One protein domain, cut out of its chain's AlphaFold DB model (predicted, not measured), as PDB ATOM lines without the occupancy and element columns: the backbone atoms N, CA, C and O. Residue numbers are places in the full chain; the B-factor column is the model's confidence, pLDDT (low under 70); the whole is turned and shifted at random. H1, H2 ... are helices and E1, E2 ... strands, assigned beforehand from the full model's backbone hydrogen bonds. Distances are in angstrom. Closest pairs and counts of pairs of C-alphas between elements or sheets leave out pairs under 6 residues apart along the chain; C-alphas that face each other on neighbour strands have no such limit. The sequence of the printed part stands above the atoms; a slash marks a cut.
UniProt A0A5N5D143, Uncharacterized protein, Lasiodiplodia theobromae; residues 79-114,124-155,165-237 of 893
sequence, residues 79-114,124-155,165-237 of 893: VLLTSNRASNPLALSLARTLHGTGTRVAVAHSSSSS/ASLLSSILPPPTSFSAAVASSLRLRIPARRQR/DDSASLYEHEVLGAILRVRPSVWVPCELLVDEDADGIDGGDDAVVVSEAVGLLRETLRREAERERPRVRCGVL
ATOM      1  N   VAL A  79     -38.467  12.384 -25.490       93.56
ATOM      2  CA  VAL A  79     -38.182  11.870 -26.827       93.56
ATOM      3  C   VAL A  79     -36.965  12.600 -27.359       93.56
ATOM      4  O   VAL A  79     -36.913  13.828 -27.274       93.56
ATOM      5  N   LEU A  80     -35.997  11.854 -27.883       94.44
ATOM      6  CA  LEU A  80     -34.870  12.408 -28.619       94.44
ATOM      7  C   LEU A  80     -35.148  12.287 -30.116       94.44
ATOM      8  O   LEU A  80     -35.441  11.196 -30.593       94.44
ATOM      9  N   LEU A  81     -35.028  13.394 -30.837       93.19
ATOM     10  CA  LEU A  81     -34.998  13.419 -32.296       93.19
ATOM     11  C   LEU A  81     -33.566  13.756 -32.720       93.19
ATOM     12  O   LEU A  81     -33.018  14.738 -32.213       93.19
ATOM     13  N   THR A  82     -32.963  12.968 -33.605       92.31
ATOM     14  CA  THR A  82     -31.707  13.330 -34.290       92.31
ATOM     15  C   THR A  82     -32.042  13.824 -35.701       92.31
ATOM     16  O   THR A  82     -32.995  13.331 -36.297       92.31
ATOM     17  N   SER A  83     -31.354  14.853 -36.199       90.00
ATOM     18  CA  SER A  83     -31.598  15.493 -37.501       90.00
ATOM     19  C   SER A  83     -30.292  15.984 -38.145       90.00
ATOM     20  O   SER A  83     -29.682  16.914 -37.614       90.00
ATOM     21  N   ASN A  84     -29.929  15.472 -39.329       82.88
ATOM     22  CA  ASN A  84     -28.724  15.890 -40.068       82.88
ATOM     23  C   ASN A  84     -28.699  17.408 -40.335       82.88
ATOM     24  O   ASN A  84     -27.754  18.124 -40.002       82.88
ATOM     25  N   ARG A  85     -29.806  17.952 -40.849       80.06
ATOM     26  CA  ARG A  85     -29.976  19.380 -41.128       80.06
ATOM     27  C   ARG A  85     -30.678  20.064 -39.952       80.06
ATOM     28  O   ARG A  85     -31.756  19.652 -39.519       80.06
ATOM     29  N   ALA A  86     -30.120  21.176 -39.462       76.00
ATOM     30  CA  ALA A  86     -30.717  21.984 -38.383       76.00
ATOM     31  C   ALA A  86     -32.081  22.614 -38.754       76.00
ATOM     32  O   ALA A  86     -32.818  23.091 -37.888       76.00
ATOM     33  N   SER A  87     -32.395  22.635 -40.050       77.12
ATOM     34  CA  SER A  87     -33.619  23.154 -40.658       77.12
ATOM     35  C   SER A  87     -34.637  22.074 -41.038       77.12
ATOM     36  O   SER A  87     -35.686  22.448 -41.558       77.12
ATOM     37  N   ASN A  88     -34.375  20.778 -40.784       81.31
ATOM     38  CA  ASN A  88     -35.250  19.682 -41.219       81.31
ATOM     39  C   ASN A  88     -36.713  19.943 -40.779       81.31
ATOM     40  O   ASN A  88     -37.015  19.964 -39.574       81.31
ATOM     41  N   PRO A  89     -37.635  20.175 -41.734       79.94
ATOM     42  CA  PRO A  89     -38.989  20.608 -41.421       79.94
ATOM     43  C   PRO A  89     -39.790  19.505 -40.730       79.94
ATOM     44  O   PRO A  89     -40.662  19.821 -39.917       79.94
ATOM     45  N   LEU A  90     -39.468  18.231 -40.985       78.88
ATOM     46  CA  LEU A  90     -40.105  17.096 -40.337       78.88
ATOM     47  C   LEU A  90     -39.705  16.995 -38.874       78.88
ATOM     48  O   LEU A  90     -40.594  16.961 -38.023       78.88
ATOM     49  N   ALA A  91     -38.405  16.992 -38.565       84.94
ATOM     50  CA  ALA A  91     -37.931  16.915 -37.180       84.94
ATOM     51  C   ALA A  91     -38.534  18.060 -36.344       84.94
ATOM     52  O   ALA A  91     -39.021  17.853 -35.228       84.94
ATOM     53  N   LEU A  92     -38.614  19.261 -36.931       85.88
ATOM     54  CA  LEU A  92     -39.297  20.404 -36.332       85.88
ATOM     55  C   LEU A  92     -40.812  20.193 -36.188       85.88
ATOM     56  O   LEU A  92     -41.340  20.508 -35.123       85.88
ATOM     57  N   SER A  93     -41.522  19.687 -37.206       82.94
ATOM     58  CA  SER A  93     -42.978  19.459 -37.146       82.94
ATOM     59  C   SER A  93     -43.361  18.385 -36.126       82.94
ATOM     60  O   SER A  93     -44.221  18.609 -35.269       82.94
ATOM     61  N   LEU A  94     -42.649  17.257 -36.140       83.12
ATOM     62  CA  LEU A  94     -42.791  16.160 -35.188       83.12
ATOM     63  C   LEU A  94     -42.512  16.640 -33.755       83.12
ATOM     64  O   LEU A  94     -43.312  16.384 -32.851       83.12
ATOM     65  N   ALA A  95     -41.462  17.450 -33.549       88.50
ATOM     66  CA  ALA A  95     -41.223  18.125 -32.275       88.50
ATOM     67  C   ALA A  95     -42.384  19.049 -31.866       88.50
ATOM     68  O   ALA A  95     -42.709  19.120 -30.675       88.50
ATOM     69  N   ARG A  96     -43.046  19.736 -32.818       86.94
ATOM     70  CA  ARG A  96     -44.225  20.571 -32.514       86.94
ATOM     71  C   ARG A  96     -45.365  19.743 -31.949       86.94
ATOM     72  O   ARG A  96     -45.907  20.115 -30.905       86.94
ATOM     73  N   THR A  97     -45.707  18.629 -32.590       82.31
ATOM     74  CA  THR A  97     -46.867  17.837 -32.164       82.31
ATOM     75  C   THR A  97     -46.580  16.990 -30.927       82.31
ATOM     76  O   THR A  97     -47.409  16.980 -30.017       82.31
ATOM     77  N   LEU A  98     -45.381  16.413 -30.786       85.69
ATOM     78  CA  LEU A  98     -44.946  15.761 -29.540       85.69
ATOM     79  C   LEU A  98     -44.969  16.724 -28.341       85.69
ATOM     80  O   LEU A  98     -45.482  16.398 -27.271       85.69
ATOM     81  N   HIS A  99     -44.476  17.952 -28.510       87.31
ATOM     82  CA  HIS A  99     -44.595  18.962 -27.460       87.31
ATOM     83  C   HIS A  99     -46.067  19.359 -27.210       87.31
ATOM     84  O   HIS A  99     -46.463  19.629 -26.074       87.31
ATOM     85  N   GLY A 100     -46.901  19.354 -28.257       83.94
ATOM     86  CA  GLY A 100     -48.349  19.564 -28.190       83.94
ATOM     87  C   GLY A 100     -49.096  18.523 -27.346       83.94
ATOM     88  O   GLY A 100     -49.977  18.903 -26.571       83.94
ATOM     89  N   THR A 101     -48.708  17.242 -27.410       82.12
ATOM     90  CA  THR A 101     -49.250  16.178 -26.539       82.12
ATOM     91  C   THR A 101     -48.732  16.258 -25.096       82.12
ATOM     92  O   THR A 101     -49.259  15.605 -24.194       82.12
ATOM     93  N   GLY A 102     -47.757  17.135 -24.832       86.12
ATOM     94  CA  GLY A 102     -47.179  17.387 -23.512       86.12
ATOM     95  C   GLY A 102     -45.931  16.558 -23.203       86.12
ATOM     96  O   GLY A 102     -45.395  16.691 -22.092       86.12
ATOM     97  N   THR A 103     -45.472  15.756 -24.164       88.31
ATOM     98  CA  THR A 103     -44.207  15.012 -24.150       88.31
ATOM     99  C   THR A 103     -43.024  15.983 -24.128       88.31
ATOM    100  O   THR A 103     -43.091  17.085 -24.674       88.31
ATOM    101  N   ARG A 104     -41.929  15.616 -23.453       92.12
ATOM    102  CA  ARG A 104     -40.685  16.393 -23.530       92.12
ATOM    103  C   ARG A 104     -39.952  16.001 -24.804       92.12
ATOM    104  O   ARG A 104     -39.795  14.815 -25.056       92.12
ATOM    105  N   VAL A 105     -39.481  16.976 -25.570       92.38
ATOM    106  CA  VAL A 105     -38.712  16.729 -26.795       92.38
ATOM    107  C   VAL A 105     -37.331  17.354 -26.639       92.38
ATOM    108  O   VAL A 105     -37.218  18.521 -26.258       92.38
ATOM    109  N   ALA A 106     -36.297  16.571 -26.916       93.19
ATOM    110  CA  ALA A 106     -34.943  17.035 -27.177       93.19
ATOM    111  C   ALA A 106     -34.660  16.835 -28.668       93.19
ATOM    112  O   ALA A 106     -35.060  15.818 -29.232       93.19
ATOM    113  N   VAL A 107     -33.990  17.798 -29.298       91.56
ATOM    114  CA  VAL A 107     -33.603  17.703 -30.709       91.56
ATOM    115  C   VAL A 107     -32.096  17.902 -30.791       91.56
ATOM    116  O   VAL A 107     -31.581  18.968 -30.433       91.56
ATOM    117  N   ALA A 108     -31.400  16.852 -31.201       91.00
ATOM    118  CA  ALA A 108     -29.986  16.874 -31.522       91.00
ATOM    119  C   ALA A 108     -29.822  17.060 -33.036       91.00
ATOM    120  O   ALA A 108     -30.673  16.617 -33.803       91.00
ATOM    121  N   HIS A 109     -28.770  17.765 -33.448       88.19
ATOM    122  CA  HIS A 109     -28.516  18.029 -34.865       88.19
ATOM    123  C   HIS A 109     -27.007  18.003 -35.136       88.19
ATOM    124  O   HIS A 109     -26.248  18.627 -34.380       88.19
ATOM    125  N   SER A 110     -26.597  17.330 -36.209       78.06
ATOM    126  CA  SER A 110     -25.221  17.216 -36.717       78.06
ATOM    127  C   SER A 110     -24.902  18.344 -37.709       78.06
ATOM    128  O   SER A 110     -24.634  18.137 -38.885       78.06
ATOM    129  N   SER A 111     -24.918  19.596 -37.235       68.00
ATOM    130  CA  SER A 111     -24.559  20.738 -38.089       68.00
ATOM    131  C   SER A 111     -23.045  20.798 -38.346       68.00
ATOM    132  O   SER A 111     -22.316  21.351 -37.517       68.00
ATOM    133  N   SER A 112     -22.592  20.293 -39.499       60.81
ATOM    134  CA  SER A 112     -21.228  20.489 -40.034       60.81
ATOM    135  C   SER A 112     -20.906  21.968 -40.258       60.81
ATOM    136  O   SER A 112     -19.805  22.434 -39.966       60.81
ATOM    137  N   SER A 113     -21.909  22.748 -40.675       59.34
ATOM    138  CA  SER A 113     -21.817  24.204 -40.718       59.34
ATOM    139  C   SER A 113     -21.615  24.779 -39.312       59.34
ATOM    140  O   SER A 113     -22.543  24.911 -38.508       59.34
ATOM    141  N   SER A 114     -20.370  25.187 -39.048       45.22
ATOM    142  CA  SER A 114     -20.023  26.135 -37.993       45.22
ATOM    143  C   SER A 114     -21.010  27.310 -38.041       45.22
ATOM    144  O   SER A 114     -21.005  28.071 -39.013       45.22
ATOM    145  N   ALA A 124     -30.668  34.260 -29.314       43.03
ATOM    146  CA  ALA A 124     -31.975  34.085 -28.683       43.03
ATOM    147  C   ALA A 124     -32.563  35.400 -28.132       43.03
ATOM    148  O   ALA A 124     -33.776  35.588 -28.196       43.03
ATOM    149  N   SER A 125     -31.733  36.328 -27.630       39.94
ATOM    150  CA  SER A 125     -32.218  37.624 -27.133       39.94
ATOM    151  C   SER A 125     -32.482  38.634 -28.255       39.94
ATOM    152  O   SER A 125     -33.490  39.331 -28.203       39.94
ATOM    153  N   LEU A 126     -31.632  38.701 -29.285       38.44
ATOM    154  CA  LEU A 126     -31.772  39.687 -30.371       38.44
ATOM    155  C   LEU A 126     -32.968  39.407 -31.293       38.44
ATOM    156  O   LEU A 126     -33.661  40.339 -31.690       38.44
ATOM    157  N   LEU A 127     -33.280  38.138 -31.574       36.75
ATOM    158  CA  LEU A 127     -34.508  37.804 -32.310       36.75
ATOM    159  C   LEU A 127     -35.780  38.058 -31.480       36.75
ATOM    160  O   LEU A 127     -36.840  38.290 -32.056       36.75
ATOM    161  N   SER A 128     -35.685  38.063 -30.144       37.97
ATOM    162  CA  SER A 128     -36.836  38.297 -29.258       37.97
ATOM    163  C   SER A 128     -37.282  39.763 -29.155       37.97
ATOM    164  O   SER A 128     -38.377  40.010 -28.658       37.97
ATOM    165  N   SER A 129     -36.468  40.721 -29.623       37.03
ATOM    166  CA  SER A 129     -36.782  42.159 -29.573       37.03
ATOM    167  C   SER A 129     -37.219  42.773 -30.908       37.03
ATOM    168  O   SER A 129     -37.726  43.892 -30.902       37.03
ATOM    169  N   ILE A 130     -37.018  42.083 -32.038       39.97
ATOM    170  CA  ILE A 130     -37.296  42.613 -33.391       39.97
ATOM    171  C   ILE A 130     -38.501  41.917 -34.050       39.97
ATOM    172  O   ILE A 130     -39.206  42.524 -34.852       39.97
ATOM    173  N   LEU A 131     -38.775  40.660 -33.693       30.81
ATOM    174  CA  LEU A 131     -39.932  39.902 -34.178       30.81
ATOM    175  C   LEU A 131     -41.085  39.951 -33.156       30.81
ATOM    176  O   LEU A 131     -40.831  40.123 -31.961       30.81
ATOM    177  N   PRO A 132     -42.355  39.783 -33.586       32.91
ATOM    178  CA  PRO A 132     -43.482  39.655 -32.659       32.91
ATOM    179  C   PRO A 132     -43.204  38.548 -31.632       32.91
ATOM    180  O   PRO A 132     -42.548  37.560 -31.979       32.91
ATOM    181  N   PRO A 133     -43.694  38.689 -30.381       36.19
ATOM    182  CA  PRO A 133     -43.309  37.813 -29.283       36.19
ATOM    183  C   PRO A 133     -43.505  36.359 -29.709       36.19
ATOM    184  O   PRO A 133     -44.612  36.014 -30.142       36.19
ATOM    185  N   PRO A 134     -42.455  35.517 -29.630       37.78
ATOM    186  CA  PRO A 134     -42.544  34.154 -30.109       37.78
ATOM    187  C   PRO A 134     -43.760  33.496 -29.475       37.78
ATOM    188  O   PRO A 134     -43.947  33.561 -28.255       37.78
ATOM    189  N   THR A 135     -44.580  32.838 -30.300       42.47
ATOM    190  CA  THR A 135     -45.605  31.937 -29.770       42.47
ATOM    191  C   THR A 135     -44.921  31.038 -28.742       42.47
ATOM    192  O   THR A 135     -43.764  30.658 -28.935       42.47
ATOM    193  N   SER A 136     -45.587  30.715 -27.628       46.38
ATOM    194  CA  SER A 136     -44.945  30.044 -26.476       46.38
ATOM    195  C   SER A 136     -44.190  28.757 -26.843       46.38
ATOM    196  O   SER A 136     -43.343  28.281 -26.093       46.38
ATOM    197  N   PHE A 137     -44.507  28.214 -28.015       45.62
ATOM    198  CA  PHE A 137     -43.794  27.173 -28.721       45.62
ATOM    199  C   PHE A 137     -42.325  27.488 -29.072       45.62
ATOM    200  O   PHE A 137     -41.466  26.668 -28.774       45.62
ATOM    201  N   SER A 138     -41.995  28.645 -29.662       47.44
ATOM    202  CA  SER A 138     -40.603  28.936 -30.059       47.44
ATOM    203  C   SER A 138     -39.692  29.095 -28.837       47.44
ATOM    204  O   SER A 138     -38.553  28.645 -28.856       47.44
ATOM    205  N   ALA A 139     -40.218  29.624 -27.725       49.50
ATOM    206  CA  ALA A 139     -39.525  29.611 -26.436       49.50
ATOM    207  C   ALA A 139     -39.371  28.185 -25.864       49.50
ATOM    208  O   ALA A 139     -38.326  27.857 -25.310       49.50
ATOM    209  N   ALA A 140     -40.373  27.315 -26.040       49.12
ATOM    210  CA  ALA A 140     -40.310  25.921 -25.601       49.12
ATOM    211  C   ALA A 140     -39.325  25.070 -26.428       49.12
ATOM    212  O   ALA A 140     -38.604  24.257 -25.854       49.12
ATOM    213  N   VAL A 141     -39.214  25.305 -27.740       53.19
ATOM    214  CA  VAL A 141     -38.195  24.684 -28.610       53.19
ATOM    215  C   VAL A 141     -36.822  25.328 -28.433       53.19
ATOM    216  O   VAL A 141     -35.819  24.624 -28.484       53.19
ATOM    217  N   ALA A 142     -36.731  26.624 -28.128       50.75
ATOM    218  CA  ALA A 142     -35.474  27.232 -27.684       50.75
ATOM    219  C   ALA A 142     -35.006  26.678 -26.323       50.75
ATOM    220  O   ALA A 142     -33.807  26.644 -26.069       50.75
ATOM    221  N   SER A 143     -35.933  26.207 -25.475       46.03
ATOM    222  CA  SER A 143     -35.628  25.466 -24.241       46.03
ATOM    223  C   SER A 143     -35.490  23.950 -24.426       46.03
ATOM    224  O   SER A 143     -35.118  23.262 -23.476       46.03
ATOM    225  N   SER A 144     -35.774  23.413 -25.621       54.38
ATOM    226  CA  SER A 144     -35.399  22.034 -25.933       54.38
ATOM    227  C   SER A 144     -33.876  21.940 -25.926       54.38
ATOM    228  O   SER A 144     -33.184  22.868 -26.358       54.38
ATOM    229  N   LEU A 145     -33.348  20.844 -25.383       58.44
ATOM    230  CA  LEU A 145     -31.911  20.604 -25.299       58.44
ATOM    231  C   LEU A 145     -31.349  20.436 -26.715       58.44
ATOM    232  O   LEU A 145     -31.311  19.327 -27.242       58.44
ATOM    233  N   ARG A 146     -30.926  21.556 -27.314       63.22
ATOM    234  CA  ARG A 146     -30.160  21.598 -28.560       63.22
ATOM    235  C   ARG A 146     -28.775  21.037 -28.294       63.22
ATOM    236  O   ARG A 146     -27.832  21.774 -28.003       63.22
ATOM    237  N   LEU A 147     -28.673  19.721 -28.366       65.06
ATOM    238  CA  LEU A 147     -27.391  19.053 -28.394       65.06
ATOM    239  C   LEU A 147     -26.803  19.262 -29.786       65.06
ATOM    240  O   LEU A 147     -27.361  18.804 -30.783       65.06
ATOM    241  N   ARG A 148     -25.697  20.006 -29.845       68.06
ATOM    242  CA  ARG A 148     -24.809  19.932 -31.000       68.06
ATOM    243  C   ARG A 148     -24.075  18.609 -30.895       68.06
ATOM    244  O   ARG A 148     -23.367  18.383 -29.913       68.06
ATOM    245  N   ILE A 149     -24.318  17.775 -31.888       66.69
ATOM    246  CA  ILE A 149     -23.475  16.662 -32.287       66.69
ATOM    247  C   ILE A 149     -22.325  17.345 -33.053       66.69
ATOM    248  O   ILE A 149     -22.625  18.037 -34.034       66.69
ATOM    249  N   PRO A 150     -21.081  17.386 -32.527       59.84
ATOM    250  CA  PRO A 150     -19.980  18.125 -33.147       59.84
ATOM    251  C   PRO A 150     -19.457  17.428 -34.412       59.84
ATOM    252  O   PRO A 150     -18.330  16.944 -34.447       59.84
ATOM    253  N   ALA A 151     -20.280  17.496 -35.464       57.19
ATOM    254  CA  ALA A 151     -20.021  17.011 -36.813       57.19
ATOM    255  C   ALA A 151     -18.568  17.241 -37.255       57.19
ATOM    256  O   ALA A 151     -18.027  18.332 -37.025       57.19
ATOM    257  N   ARG A 152     -17.986  16.201 -37.885       55.03
ATOM    258  CA  ARG A 152     -16.571  16.061 -38.280       55.03
ATOM    259  C   ARG A 152     -15.971  17.422 -38.611       55.03
ATOM    260  O   ARG A 152     -16.238  18.012 -39.656       55.03
ATOM    261  N   ARG A 153     -15.193  17.961 -37.668       51.19
ATOM    262  CA  ARG A 153     -14.553  19.267 -37.830       51.19
ATOM    263  C   ARG A 153     -13.604  19.146 -39.013       51.19
ATOM    264  O   ARG A 153     -12.620  18.435 -38.875       51.19
ATOM    265  N   GLN A 154     -13.924  19.830 -40.112       49.53
ATOM    266  CA  GLN A 154     -13.220  19.876 -41.400       49.53
ATOM    267  C   GLN A 154     -11.687  19.840 -41.242       49.53
ATOM    268  O   GLN A 154     -11.023  20.865 -41.099       49.53
ATOM    269  N   ARG A 155     -11.165  18.613 -41.177       49.44
ATOM    270  CA  ARG A 155      -9.746  18.224 -41.138       49.44
ATOM    271  C   ARG A 155      -9.397  17.292 -42.307       49.44
ATOM    272  O   ARG A 155      -8.234  17.039 -42.570       49.44
ATOM    273  N   ASP A 165     -14.742   3.886 -42.157       74.06
ATOM    274  CA  ASP A 165     -15.191   3.192 -40.928       74.06
ATOM    275  C   ASP A 165     -15.341   4.126 -39.704       74.06
ATOM    276  O   ASP A 165     -16.191   3.925 -38.827       74.06
ATOM    277  N   ASP A 166     -14.545   5.198 -39.645       79.31
ATOM    278  CA  ASP A 166     -14.565   6.162 -38.539       79.31
ATOM    279  C   ASP A 166     -15.849   7.014 -38.509       79.31
ATOM    280  O   ASP A 166     -16.253   7.503 -37.450       79.31
ATOM    281  N   SER A 167     -16.535   7.182 -39.643       79.19
ATOM    282  CA  SER A 167     -17.732   8.029 -39.738       79.19
ATOM    283  C   SER A 167     -18.928   7.462 -38.955       79.19
ATOM    284  O   SER A 167     -19.535   8.172 -38.142       79.19
ATOM    285  N   ALA A 168     -19.211   6.165 -39.115       81.81
ATOM    286  CA  ALA A 168     -20.277   5.457 -38.408       81.81
ATOM    287  C   ALA A 168     -20.024   5.402 -36.890       81.81
ATOM    288  O   ALA A 168     -20.939   5.627 -36.088       81.81
ATOM    289  N   SER A 169     -18.774   5.158 -36.477       85.25
ATOM    290  CA  SER A 169     -18.410   5.055 -35.057       85.25
ATOM    291  C   SER A 169     -18.493   6.403 -34.325       85.25
ATOM    292  O   SER A 169     -18.980   6.472 -33.188       85.25
ATOM    293  N   LEU A 170     -18.110   7.504 -34.987       83.56
ATOM    294  CA  LEU A 170     -18.307   8.863 -34.476       83.56
ATOM    295  C   LEU A 170     -19.796   9.166 -34.284       83.56
ATOM    296  O   LEU A 170     -20.188   9.641 -33.211       83.56
ATOM    297  N   TYR A 171     -20.634   8.826 -35.266       86.50
ATOM    298  CA  TYR A 171     -22.080   8.998 -35.160       86.50
ATOM    299  C   TYR A 171     -22.678   8.234 -33.970       86.50
ATOM    300  O   TYR A 171     -23.398   8.821 -33.150       86.50
ATOM    301  N   GLU A 172     -22.332   6.947 -33.823       89.38
ATOM    302  CA  GLU A 172     -22.765   6.129 -32.686       89.38
ATOM    303  C   GLU A 172     -22.363   6.798 -31.363       89.38
ATOM    304  O   GLU A 172     -23.207   6.993 -30.483       89.38
ATOM    305  N   HIS A 173     -21.099   7.208 -31.218       89.50
ATOM    306  CA  HIS A 173     -20.599   7.825 -29.992       89.50
ATOM    307  C   HIS A 173     -21.313   9.133 -29.627       89.50
ATOM    308  O   HIS A 173     -21.607   9.372 -28.447       89.50
ATOM    309  N   GLU A 174     -21.617   9.983 -30.605       90.19
ATOM    310  CA  GLU A 174     -22.250  11.277 -30.360       90.19
ATOM    311  C   GLU A 174     -23.739  11.142 -30.022       90.19
ATOM    312  O   GLU A 174     -24.212  11.762 -29.055       90.19
ATOM    313  N   VAL A 175     -24.473  10.286 -30.742       92.19
ATOM    314  CA  VAL A 175     -25.889  10.018 -30.457       92.19
ATOM    315  C   VAL A 175     -26.044   9.211 -29.165       92.19
ATOM    316  O   VAL A 175     -26.876   9.569 -28.326       92.19
ATOM    317  N   LEU A 176     -25.197   8.209 -28.903       93.81
ATOM    318  CA  LEU A 176     -25.160   7.517 -27.610       93.81
ATOM    319  C   LEU A 176     -24.847   8.502 -26.474       93.81
ATOM    320  O   LEU A 176     -25.504   8.484 -25.432       93.81
ATOM    321  N   GLY A 177     -23.912   9.431 -26.687       93.00
ATOM    322  CA  GLY A 177     -23.623  10.528 -25.764       93.00
ATOM    323  C   GLY A 177     -24.844  11.417 -25.491       93.00
ATOM    324  O   GLY A 177     -25.098  11.785 -24.338       93.00
ATOM    325  N   ALA A 178     -25.640  11.730 -26.516       93.31
ATOM    326  CA  ALA A 178     -26.904  12.451 -26.376       93.31
ATOM    327  C   ALA A 178     -27.948  11.648 -25.576       93.31
ATOM    328  O   ALA A 178     -28.561  12.186 -24.647       93.31
ATOM    329  N   ILE A 179     -28.097  10.353 -25.869       94.88
ATOM    330  CA  ILE A 179     -29.018   9.435 -25.185       94.88
ATOM    331  C   ILE A 179     -28.639   9.267 -23.707       94.88
ATOM    332  O   ILE A 179     -29.501   9.398 -22.836       94.88
ATOM    333  N   LEU A 180     -27.359   9.075 -23.378       93.88
ATOM    334  CA  LEU A 180     -26.876   8.955 -21.996       93.88
ATOM    335  C   LEU A 180     -27.092  10.241 -21.175       93.88
ATOM    336  O   LEU A 180     -27.379  10.166 -19.973       93.88
ATOM    337  N   ARG A 181     -26.982  11.419 -21.814       93.00
ATOM    338  CA  ARG A 181     -27.193  12.742 -21.189       93.00
ATOM    339  C   ARG A 181     -28.672  13.073 -20.978       93.00
ATOM    340  O   ARG A 181     -29.040  13.530 -19.899       93.00
ATOM    341  N   VAL A 182     -29.514  12.872 -21.994       94.06
ATOM    342  CA  VAL A 182     -30.949  13.233 -21.966       94.06
ATOM    343  C   VAL A 182     -31.790  12.157 -21.278       94.06
ATOM    344  O   VAL A 182     -32.807  12.476 -20.665       94.06
ATOM    345  N   ARG A 183     -31.358  10.892 -21.365       94.81
ATOM    346  CA  ARG A 183     -32.100   9.683 -20.971       94.81
ATOM    347  C   ARG A 183     -33.516   9.654 -21.566       94.81
ATOM    348  O   ARG A 183     -34.494   9.607 -20.814       94.81
ATOM    349  N   PRO A 184     -33.641   9.734 -22.904       94.81
ATOM    350  CA  PRO A 184     -34.930   9.649 -23.564       94.81
ATOM    351  C   PRO A 184     -35.546   8.260 -23.352       94.81
ATOM    352  O   PRO A 184     -34.838   7.256 -23.291       94.81
ATOM    353  N   SER A 185     -36.873   8.205 -23.262       92.75
ATOM    354  CA  SER A 185     -37.632   6.954 -23.286       92.75
ATOM    355  C   SER A 185     -37.797   6.409 -24.706       92.75
ATOM    356  O   SER A 185     -37.933   5.199 -24.862       92.75
ATOM    357  N   VAL A 186     -37.742   7.280 -25.722       92.44
ATOM    358  CA  VAL A 186     -37.756   6.920 -27.151       92.44
ATOM    359  C   VAL A 186     -36.791   7.809 -27.932       92.44
ATOM    360  O   VAL A 186     -36.766   9.024 -27.717       92.44
ATOM    361  N   TRP A 187     -36.022   7.223 -28.842       93.75
ATOM    362  CA  TRP A 187     -35.216   7.922 -29.840       93.75
ATOM    363  C   TRP A 187     -35.805   7.682 -31.234       93.75
ATOM    364  O   TRP A 187     -36.198   6.564 -31.569       93.75
ATOM    365  N   VAL A 188     -35.897   8.754 -32.019       91.50
ATOM    366  CA  VAL A 188     -36.324   8.745 -33.419       91.50
ATOM    367  C   VAL A 188     -35.174   9.296 -34.271       91.50
ATOM    368  O   VAL A 188     -34.849  10.482 -34.129       91.50
ATOM    369  N   PRO A 189     -34.559   8.480 -35.142       90.88
ATOM    370  CA  PRO A 189     -33.606   8.966 -36.128       90.88
ATOM    371  C   PRO A 189     -34.359   9.669 -37.263       90.88
ATOM    372  O   PRO A 189     -34.918   9.020 -38.138       90.88
ATOM    373  N   CYS A 190     -34.403  11.007 -37.248       86.25
ATOM    374  CA  CYS A 190     -34.982  11.791 -38.349       86.25
ATOM    375  C   CYS A 190     -33.961  12.124 -39.453       86.25
ATOM    376  O   CYS A 190     -34.287  12.873 -40.371       86.25
ATOM    377  N   GLU A 191     -32.732  11.614 -39.345       77.81
ATOM    378  CA  GLU A 191     -31.611  11.927 -40.247       77.81
ATOM    379  C   GLU A 191     -31.696  11.146 -41.553       77.81
ATOM    380  O   GLU A 191     -31.494  11.723 -42.612       77.81
ATOM    381  N   LEU A 192     -32.126   9.886 -41.459       64.44
ATOM    382  CA  LEU A 192     -32.391   8.994 -42.590       64.44
ATOM    383  C   LEU A 192     -33.634   9.400 -43.397       64.44
ATOM    384  O   LEU A 192     -33.881   8.856 -44.458       64.44
ATOM    385  N   LEU A 193     -34.412  10.379 -42.915       57.47
ATOM    386  CA  LEU A 193     -35.672  10.828 -43.519       57.47
ATOM    387  C   LEU A 193     -35.493  12.023 -44.482       57.47
ATOM    388  O   LEU A 193     -36.427  12.816 -44.639       57.47
ATOM    389  N   VAL A 194     -34.293  12.237 -45.024       57.03
ATOM    390  CA  VAL A 194     -33.996  13.351 -45.939       57.03
ATOM    391  C   VAL A 194     -33.607  12.782 -47.291       57.03
ATOM    392  O   VAL A 194     -32.601  12.093 -47.384       57.03
ATOM    393  N   ASP A 195     -34.416  13.092 -48.301       53.56
ATOM    394  CA  ASP A 195     -34.199  12.675 -49.686       53.56
ATOM    395  C   ASP A 195     -32.893  13.284 -50.246       53.56
ATOM    396  O   ASP A 195     -32.567  14.446 -49.967       53.56
ATOM    397  N   GLU A 196     -32.159  12.501 -51.036       58.94
ATOM    398  CA  GLU A 196     -30.833  12.837 -51.590       58.94
ATOM    399  C   GLU A 196     -30.903  13.902 -52.707       58.94
ATOM    400  O   GLU A 196     -29.954  14.654 -52.936       58.94
ATOM    401  N   ASP A 197     -32.080  14.057 -53.317       55.28
ATOM    402  CA  ASP A 197     -32.348  14.856 -54.523       55.28
ATOM    403  C   ASP A 197     -32.115  16.376 -54.386       55.28
ATOM    404  O   ASP A 197     -32.194  17.117 -55.367       55.28
ATOM    405  N   ALA A 198     -31.910  16.892 -53.170       55.88
ATOM    406  CA  ALA A 198     -32.009  18.329 -52.901       55.88
ATOM    407  C   ALA A 198     -30.864  19.173 -53.487       55.88
ATOM    408  O   ALA A 198     -31.076  20.355 -53.768       55.88
ATOM    409  N   ASP A 199     -29.666  18.597 -53.619       59.31
ATOM    410  CA  ASP A 199     -28.446  19.337 -53.967       59.31
ATOM    411  C   ASP A 199     -27.643  18.704 -55.132       59.31
ATOM    412  O   ASP A 199     -26.731  19.352 -55.642       59.31
ATOM    413  N   GLY A 200     -27.990  17.489 -55.593       59.56
ATOM    414  CA  GLY A 200     -27.358  16.833 -56.756       59.56
ATOM    415  C   GLY A 200     -25.859  16.542 -56.597       59.56
ATOM    416  O   GLY A 200     -25.128  16.517 -57.583       59.56
ATOM    417  N   ILE A 201     -25.405  16.397 -55.352       58.12
ATOM    418  CA  ILE A 201     -24.041  16.028 -54.967       58.12
ATOM    419  C   ILE A 201     -24.137  14.627 -54.371       58.12
ATOM    420  O   ILE A 201     -24.971  14.436 -53.486       58.12
ATOM    421  N   ASP A 202     -23.299  13.706 -54.849       59.62
ATOM    422  CA  ASP A 202     -23.270  12.274 -54.514       59.62
ATOM    423  C   ASP A 202     -23.384  12.023 -52.999       59.62
ATOM    424  O   ASP A 202     -22.411  12.110 -52.250       59.62
ATOM    425  N   GLY A 203     -24.617  11.789 -52.535       59.38
ATOM    426  CA  GLY A 203     -24.981  11.758 -51.115       59.38
ATOM    427  C   GLY A 203     -25.472  10.401 -50.612       59.38
ATOM    428  O   GLY A 203     -25.779  10.288 -49.426       59.38
ATOM    429  N   GLY A 204     -25.543   9.390 -51.485       65.62
ATOM    430  CA  GLY A 204     -26.048   8.051 -51.152       65.62
ATOM    431  C   GLY A 204     -25.216   7.339 -50.080       65.62
ATOM    432  O   GLY A 204     -25.768   6.734 -49.158       65.62
ATOM    433  N   ASP A 205     -23.890   7.497 -50.122       69.19
ATOM    434  CA  ASP A 205     -22.970   6.886 -49.151       69.19
ATOM    435  C   ASP A 205     -23.294   7.296 -47.701       69.19
ATOM    436  O   ASP A 205     -23.293   6.458 -46.793       69.19
ATOM    437  N   ASP A 206     -23.652   8.568 -47.474       74.75
ATOM    438  CA  ASP A 206     -24.035   9.079 -46.151       74.75
ATOM    439  C   ASP A 206     -25.306   8.382 -45.624       74.75
ATOM    440  O   ASP A 206     -25.416   8.110 -44.423       74.75
ATOM    441  N   ALA A 207     -26.276   8.069 -46.490       76.00
ATOM    442  CA  ALA A 207     -27.511   7.397 -46.088       76.00
ATOM    443  C   ALA A 207     -27.247   5.948 -45.650       76.00
ATOM    444  O   ALA A 207     -27.743   5.521 -44.598       76.00
ATOM    445  N   VAL A 208     -26.408   5.219 -46.394       77.69
ATOM    446  CA  VAL A 208     -25.985   3.852 -46.052       77.69
ATOM    447  C   VAL A 208     -25.247   3.843 -44.711       77.69
ATOM    448  O   VAL A 208     -25.672   3.134 -43.792       77.69
ATOM    449  N   VAL A 209     -24.233   4.702 -44.548       81.31
ATOM    450  CA  VAL A 209     -23.432   4.839 -43.315       81.31
ATOM    451  C   VAL A 209     -24.303   5.166 -42.098       81.31
ATOM    452  O   VAL A 209     -24.173   4.541 -41.039       81.31
ATOM    453  N   VAL A 210     -25.237   6.118 -42.219       82.25
ATOM    454  CA  VAL A 210     -26.137   6.464 -41.107       82.25
ATOM    455  C   VAL A 210     -27.117   5.320 -40.814       82.25
ATOM    456  O   VAL A 210     -27.475   5.116 -39.650       82.25
ATOM    457  N   SER A 211     -27.529   4.530 -41.813       82.00
ATOM    458  CA  SER A 211     -28.417   3.376 -41.604       82.00
ATOM    459  C   SER A 211     -27.729   2.266 -40.802       82.00
ATOM    460  O   SER A 211     -28.307   1.759 -39.833       82.00
ATOM    461  N   GLU A 212     -26.464   1.973 -41.118       85.75
ATOM    462  CA  GLU A 212     -25.634   1.021 -40.383       85.75
ATOM    463  C   GLU A 212     -25.382   1.511 -38.954       85.75
ATOM    464  O   GLU A 212     -25.640   0.783 -37.993       85.75
ATOM    465  N   ALA A 213     -24.987   2.777 -38.786       87.25
ATOM    466  CA  ALA A 213     -24.740   3.360 -37.471       87.25
ATOM    467  C   ALA A 213     -26.008   3.388 -36.587       87.25
ATOM    468  O   ALA A 213     -25.929   3.193 -35.368       87.25
ATOM    469  N   VAL A 214     -27.199   3.560 -37.174       88.88
ATOM    470  CA  VAL A 214     -28.481   3.399 -36.466       88.88
ATOM    471  C   VAL A 214     -28.732   1.935 -36.085       88.88
ATOM    472  O   VAL A 214     -29.216   1.685 -34.977       88.88
ATOM    473  N   GLY A 215     -28.370   0.973 -36.938       88.31
ATOM    474  CA  GLY A 215     -28.404  -0.463 -36.639       88.31
ATOM    475  C   GLY A 215     -27.481  -0.864 -35.479       88.31
ATOM    476  O   GLY A 215     -27.927  -1.529 -34.538       88.31
ATOM    477  N   LEU A 216     -26.231  -0.395 -35.494       89.88
ATOM    478  CA  LEU A 216     -25.242  -0.600 -34.431       89.88
ATOM    479  C   LEU A 216     -25.714   0.012 -33.108       89.88
ATOM    480  O   LEU A 216     -25.842  -0.695 -32.105       89.88
ATOM    481  N   LEU A 217     -26.083   1.297 -33.112       91.75
ATOM    482  CA  LEU A 217     -26.542   1.993 -31.910       91.75
ATOM    483  C   LEU A 217     -27.805   1.350 -31.319       91.75
ATOM    484  O   LEU A 217     -27.955   1.254 -30.099       91.75
ATOM    485  N   ARG A 218     -28.717   0.872 -32.167       89.81
ATOM    486  CA  ARG A 218     -29.904   0.115 -31.763       89.81
ATOM    487  C   ARG A 218     -29.535  -1.167 -31.015       89.81
ATOM    488  O   ARG A 218     -30.105  -1.426 -29.953       89.81
ATOM    489  N   GLU A 219     -28.596  -1.950 -31.532       90.62
ATOM    490  CA  GLU A 219     -28.116  -3.173 -30.882       90.62
ATOM    491  C   GLU A 219     -27.356  -2.857 -29.577       90.62
ATOM    492  O   GLU A 219     -27.586  -3.500 -28.549       90.62
ATOM    493  N   THR A 220     -26.552  -1.790 -29.550       93.12
ATOM    494  CA  THR A 220     -25.926  -1.259 -28.327       93.12
ATOM    495  C   THR A 220     -26.973  -0.883 -27.266       93.12
ATOM    496  O   THR A 220     -26.831  -1.248 -26.093       93.12
ATOM    497  N   LEU A 221     -28.063  -0.210 -27.648       93.62
ATOM    498  CA  LEU A 221     -29.160   0.164 -26.744       93.62
ATOM    499  C   LEU A 221     -29.983  -1.044 -26.280       93.62
ATOM    500  O   LEU A 221     -30.419  -1.068 -25.126       93.62
ATOM    501  N   ARG A 222     -30.156  -2.059 -27.134       91.81
ATOM    502  CA  ARG A 222     -30.782  -3.335 -26.773       91.81
ATOM    503  C   ARG A 222     -29.960  -4.065 -25.710       91.81
ATOM    504  O   ARG A 222     -30.487  -4.361 -24.638       91.81
ATOM    505  N   ARG A 223     -28.663  -4.265 -25.956       93.25
ATOM    506  CA  ARG A 223     -27.722  -4.869 -24.994       93.25
ATOM    507  C   ARG A 223     -27.675  -4.090 -23.681       93.25
ATOM    508  O   ARG A 223     -27.585  -4.688 -22.613       93.25
ATOM    509  N   GLU A 224     -27.758  -2.760 -23.730       93.88
ATOM    510  CA  GLU A 224     -27.834  -1.925 -22.527       93.88
ATOM    511  C   GLU A 224     -29.160  -2.105 -21.771       93.88
ATOM    512  O   GLU A 224     -29.144  -2.112 -20.542       93.88
ATOM    513  N   ALA A 225     -30.286  -2.290 -22.468       91.00
ATOM    514  CA  ALA A 225     -31.600  -2.531 -21.869       91.00
ATOM    515  C   ALA A 225     -31.740  -3.931 -21.237       91.00
ATOM    516  O   ALA A 225     -32.465  -4.071 -20.248       91.00
ATOM    517  N   GLU A 226     -31.041  -4.933 -21.780       92.81
ATOM    518  CA  GLU A 226     -30.999  -6.321 -21.289       92.81
ATOM    519  C   GLU A 226     -30.111  -6.500 -20.035       92.81
ATOM    520  O   GLU A 226     -30.250  -7.489 -19.313       92.81
ATOM    521  N   ARG A 227     -29.240  -5.532 -19.703       93.94
ATOM    522  CA  ARG A 227     -28.462  -5.537 -18.445       93.94
ATOM    523  C   ARG A 227     -29.382  -5.479 -17.222       93.94
ATOM    524  O   ARG A 227     -30.339  -4.711 -17.195       93.94
ATOM    525  N   GLU A 228     -29.011  -6.169 -16.137       95.00
ATOM    526  CA  GLU A 228     -29.744  -6.145 -14.851       95.00
ATOM    527  C   GLU A 228     -30.020  -4.723 -14.324       95.00
ATOM    528  O   GLU A 228     -31.025  -4.457 -13.659       95.00
ATOM    529  N   ARG A 229     -29.096  -3.796 -14.603       94.00
ATOM    530  CA  ARG A 229     -29.161  -2.382 -14.221       94.00
ATOM    531  C   ARG A 229     -28.897  -1.513 -15.455       94.00
ATOM    532  O   ARG A 229     -27.783  -1.008 -15.602       94.00
ATOM    533  N   PRO A 230     -29.899  -1.332 -16.333       91.88
ATOM    534  CA  PRO A 230     -29.722  -0.597 -17.577       91.88
ATOM    535  C   PRO A 230     -29.479   0.883 -17.265       91.88
ATOM    536  O   PRO A 230     -30.269   1.513 -16.551       91.88
ATOM    537  N   ARG A 231     -28.394   1.462 -17.788       92.81
ATOM    538  CA  ARG A 231     -28.061   2.890 -17.615       92.81
ATOM    539  C   ARG A 231     -29.115   3.785 -18.262       92.81
ATOM    540  O   ARG A 231     -29.400   4.868 -17.744       92.81
ATOM    541  N   VAL A 232     -29.696   3.324 -19.371       93.00
ATOM    542  CA  VAL A 232     -30.800   3.960 -20.098       93.00
ATOM    543  C   VAL A 232     -31.774   2.884 -20.582       93.00
ATOM    544  O   VAL A 232     -31.367   1.795 -20.963       93.00
ATOM    545  N   ARG A 233     -33.073   3.203 -20.576       91.88
ATOM    546  CA  ARG A 233     -34.120   2.439 -21.267       91.88
ATOM    547  C   ARG A 233     -34.711   3.332 -22.352       91.88
ATOM    548  O   ARG A 233     -35.573   4.155 -22.049       91.88
ATOM    549  N   CYS A 234     -34.198   3.198 -23.568       93.62
ATOM    550  CA  CYS A 234     -34.610   3.973 -24.729       93.62
ATOM    551  C   CYS A 234     -35.107   3.007 -25.807       93.62
ATOM    552  O   CYS A 234     -34.338   2.164 -26.260       93.62
ATOM    553  N   GLY A 235     -36.383   3.103 -26.186       90.19
ATOM    554  CA  GLY A 235     -36.883   2.437 -27.389       90.19
ATOM    555  C   GLY A 235     -36.385   3.164 -28.638       90.19
ATOM    556  O   GLY A 235     -36.319   4.393 -28.640       90.19
ATOM    557  N   VAL A 236     -36.046   2.426 -29.692       90.75
ATOM    558  CA  VAL A 236     -35.593   2.999 -30.968       90.75
ATOM    559  C   VAL A 236     -36.715   2.871 -31.987       90.75
ATOM    560  O   VAL A 236     -37.197   1.768 -32.234       90.75
ATOM    561  N   LEU A 237     -37.137   3.989 -32.575       88.50
ATOM    562  CA  LEU A 237     -38.151   4.005 -33.628       88.50
ATOM    563  C   LEU A 237     -37.489   3.843 -35.007       88.50
ATOM    564  O   LEU A 237     -37.382   4.800 -35.768       88.50
TER     565      LEU A 237
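What this domain is: This is residues 79 to 114, 124 to 155 and 165 to 237 of the 893 residues of an uncharacterized protein of Lasiodiplodia theobromae (UniProt A0A5N5D143). A small sheet of three parallel strands, E2 E1 E3, stands in the core between two helices, H1 along one face and H4 on the other side. The long helix H5 packs on H4 beyond the E3 edge, while the low-confidence helices H2 and H3 form an arm beyond E2, and residues 197 to 202 stick out as a loop. The 141 printed residues hold five named helices and three named strands, in the order E1 H1 E2 H2 H3 H4 E3 H5; the class is mostly helix. The whole is compact, with a radius of gyration of the C-alphas of 16.2 A and spans of 47 by 43 by 26 A.

How they stand to each other: The inner strand E1, residues 79 to 83, is the parallel neighbour of the edge strand E2, residues 104 to 109, at 21 degrees, with N 106 and O 79 2.8 A apart. E1 is also the parallel neighbour of the edge strand E3, residues 186 to 189, at 10 degrees, with N 80 and O 186 2.9 A apart. H1, residues 89 to 101, is on one face of the sheet, two layers in all, at a height over the sheet of 9.2 A. It lies over E2 and E1 and runs along the strands, at 8 degrees to E1 on the local plane; its closest C-alphas to E2 are those of Ala 95 and Val 105, 6.2 A. E1, H1 and E2 form a strand-helix-strand unit, two parallel neighbour strands with a helix between, whose crossover is right-handed. H2, residues 124 to 130, is not on the sheet. H3, residues 136 to 142, only just on the sheet with 5 pairs of C-alphas within 10 A, only grazes it. H2 and H3 are close but not clearly touching, the C-alphas of Ala 124 and Ala 142 being 7.8 A apart. H4, residues 165 to 182, only grazes the sheet with residues 174 to 182. H5, residues 204 to 226, touches H4 with residues 209 to 217 alone, at a steep tilt of 47 degrees, the same way; their closest C-alphas are those of Ala 168 and Ala 213, 5.0 A. In H1, H3 and H5 every O i to N i+4 pair is within hydrogen-bond range; in H4 it is 13 of 14, and in H2 0 of 3, beside 1 of 4 O i to N i+3 pairs.

Where its parts are: E1 begins at C-alpha 79, (-38.182, 11.870, -26.827). H1 is 18.6 A long, E2 16.7 A, H4 26.6 A and H5 33.5 A, ending at C-alpha 226, (-30.999, -6.321, -21.289).

The domain as a whole: Residues 115 to 123 and 156 to 164 are not printed; the gaps are 17.1 A and 16.0 A between C-alphas. The link from E3 to H5 is long. Confidence is under 70 in residues 111 to 114, 124 to 155 and 192 to 205.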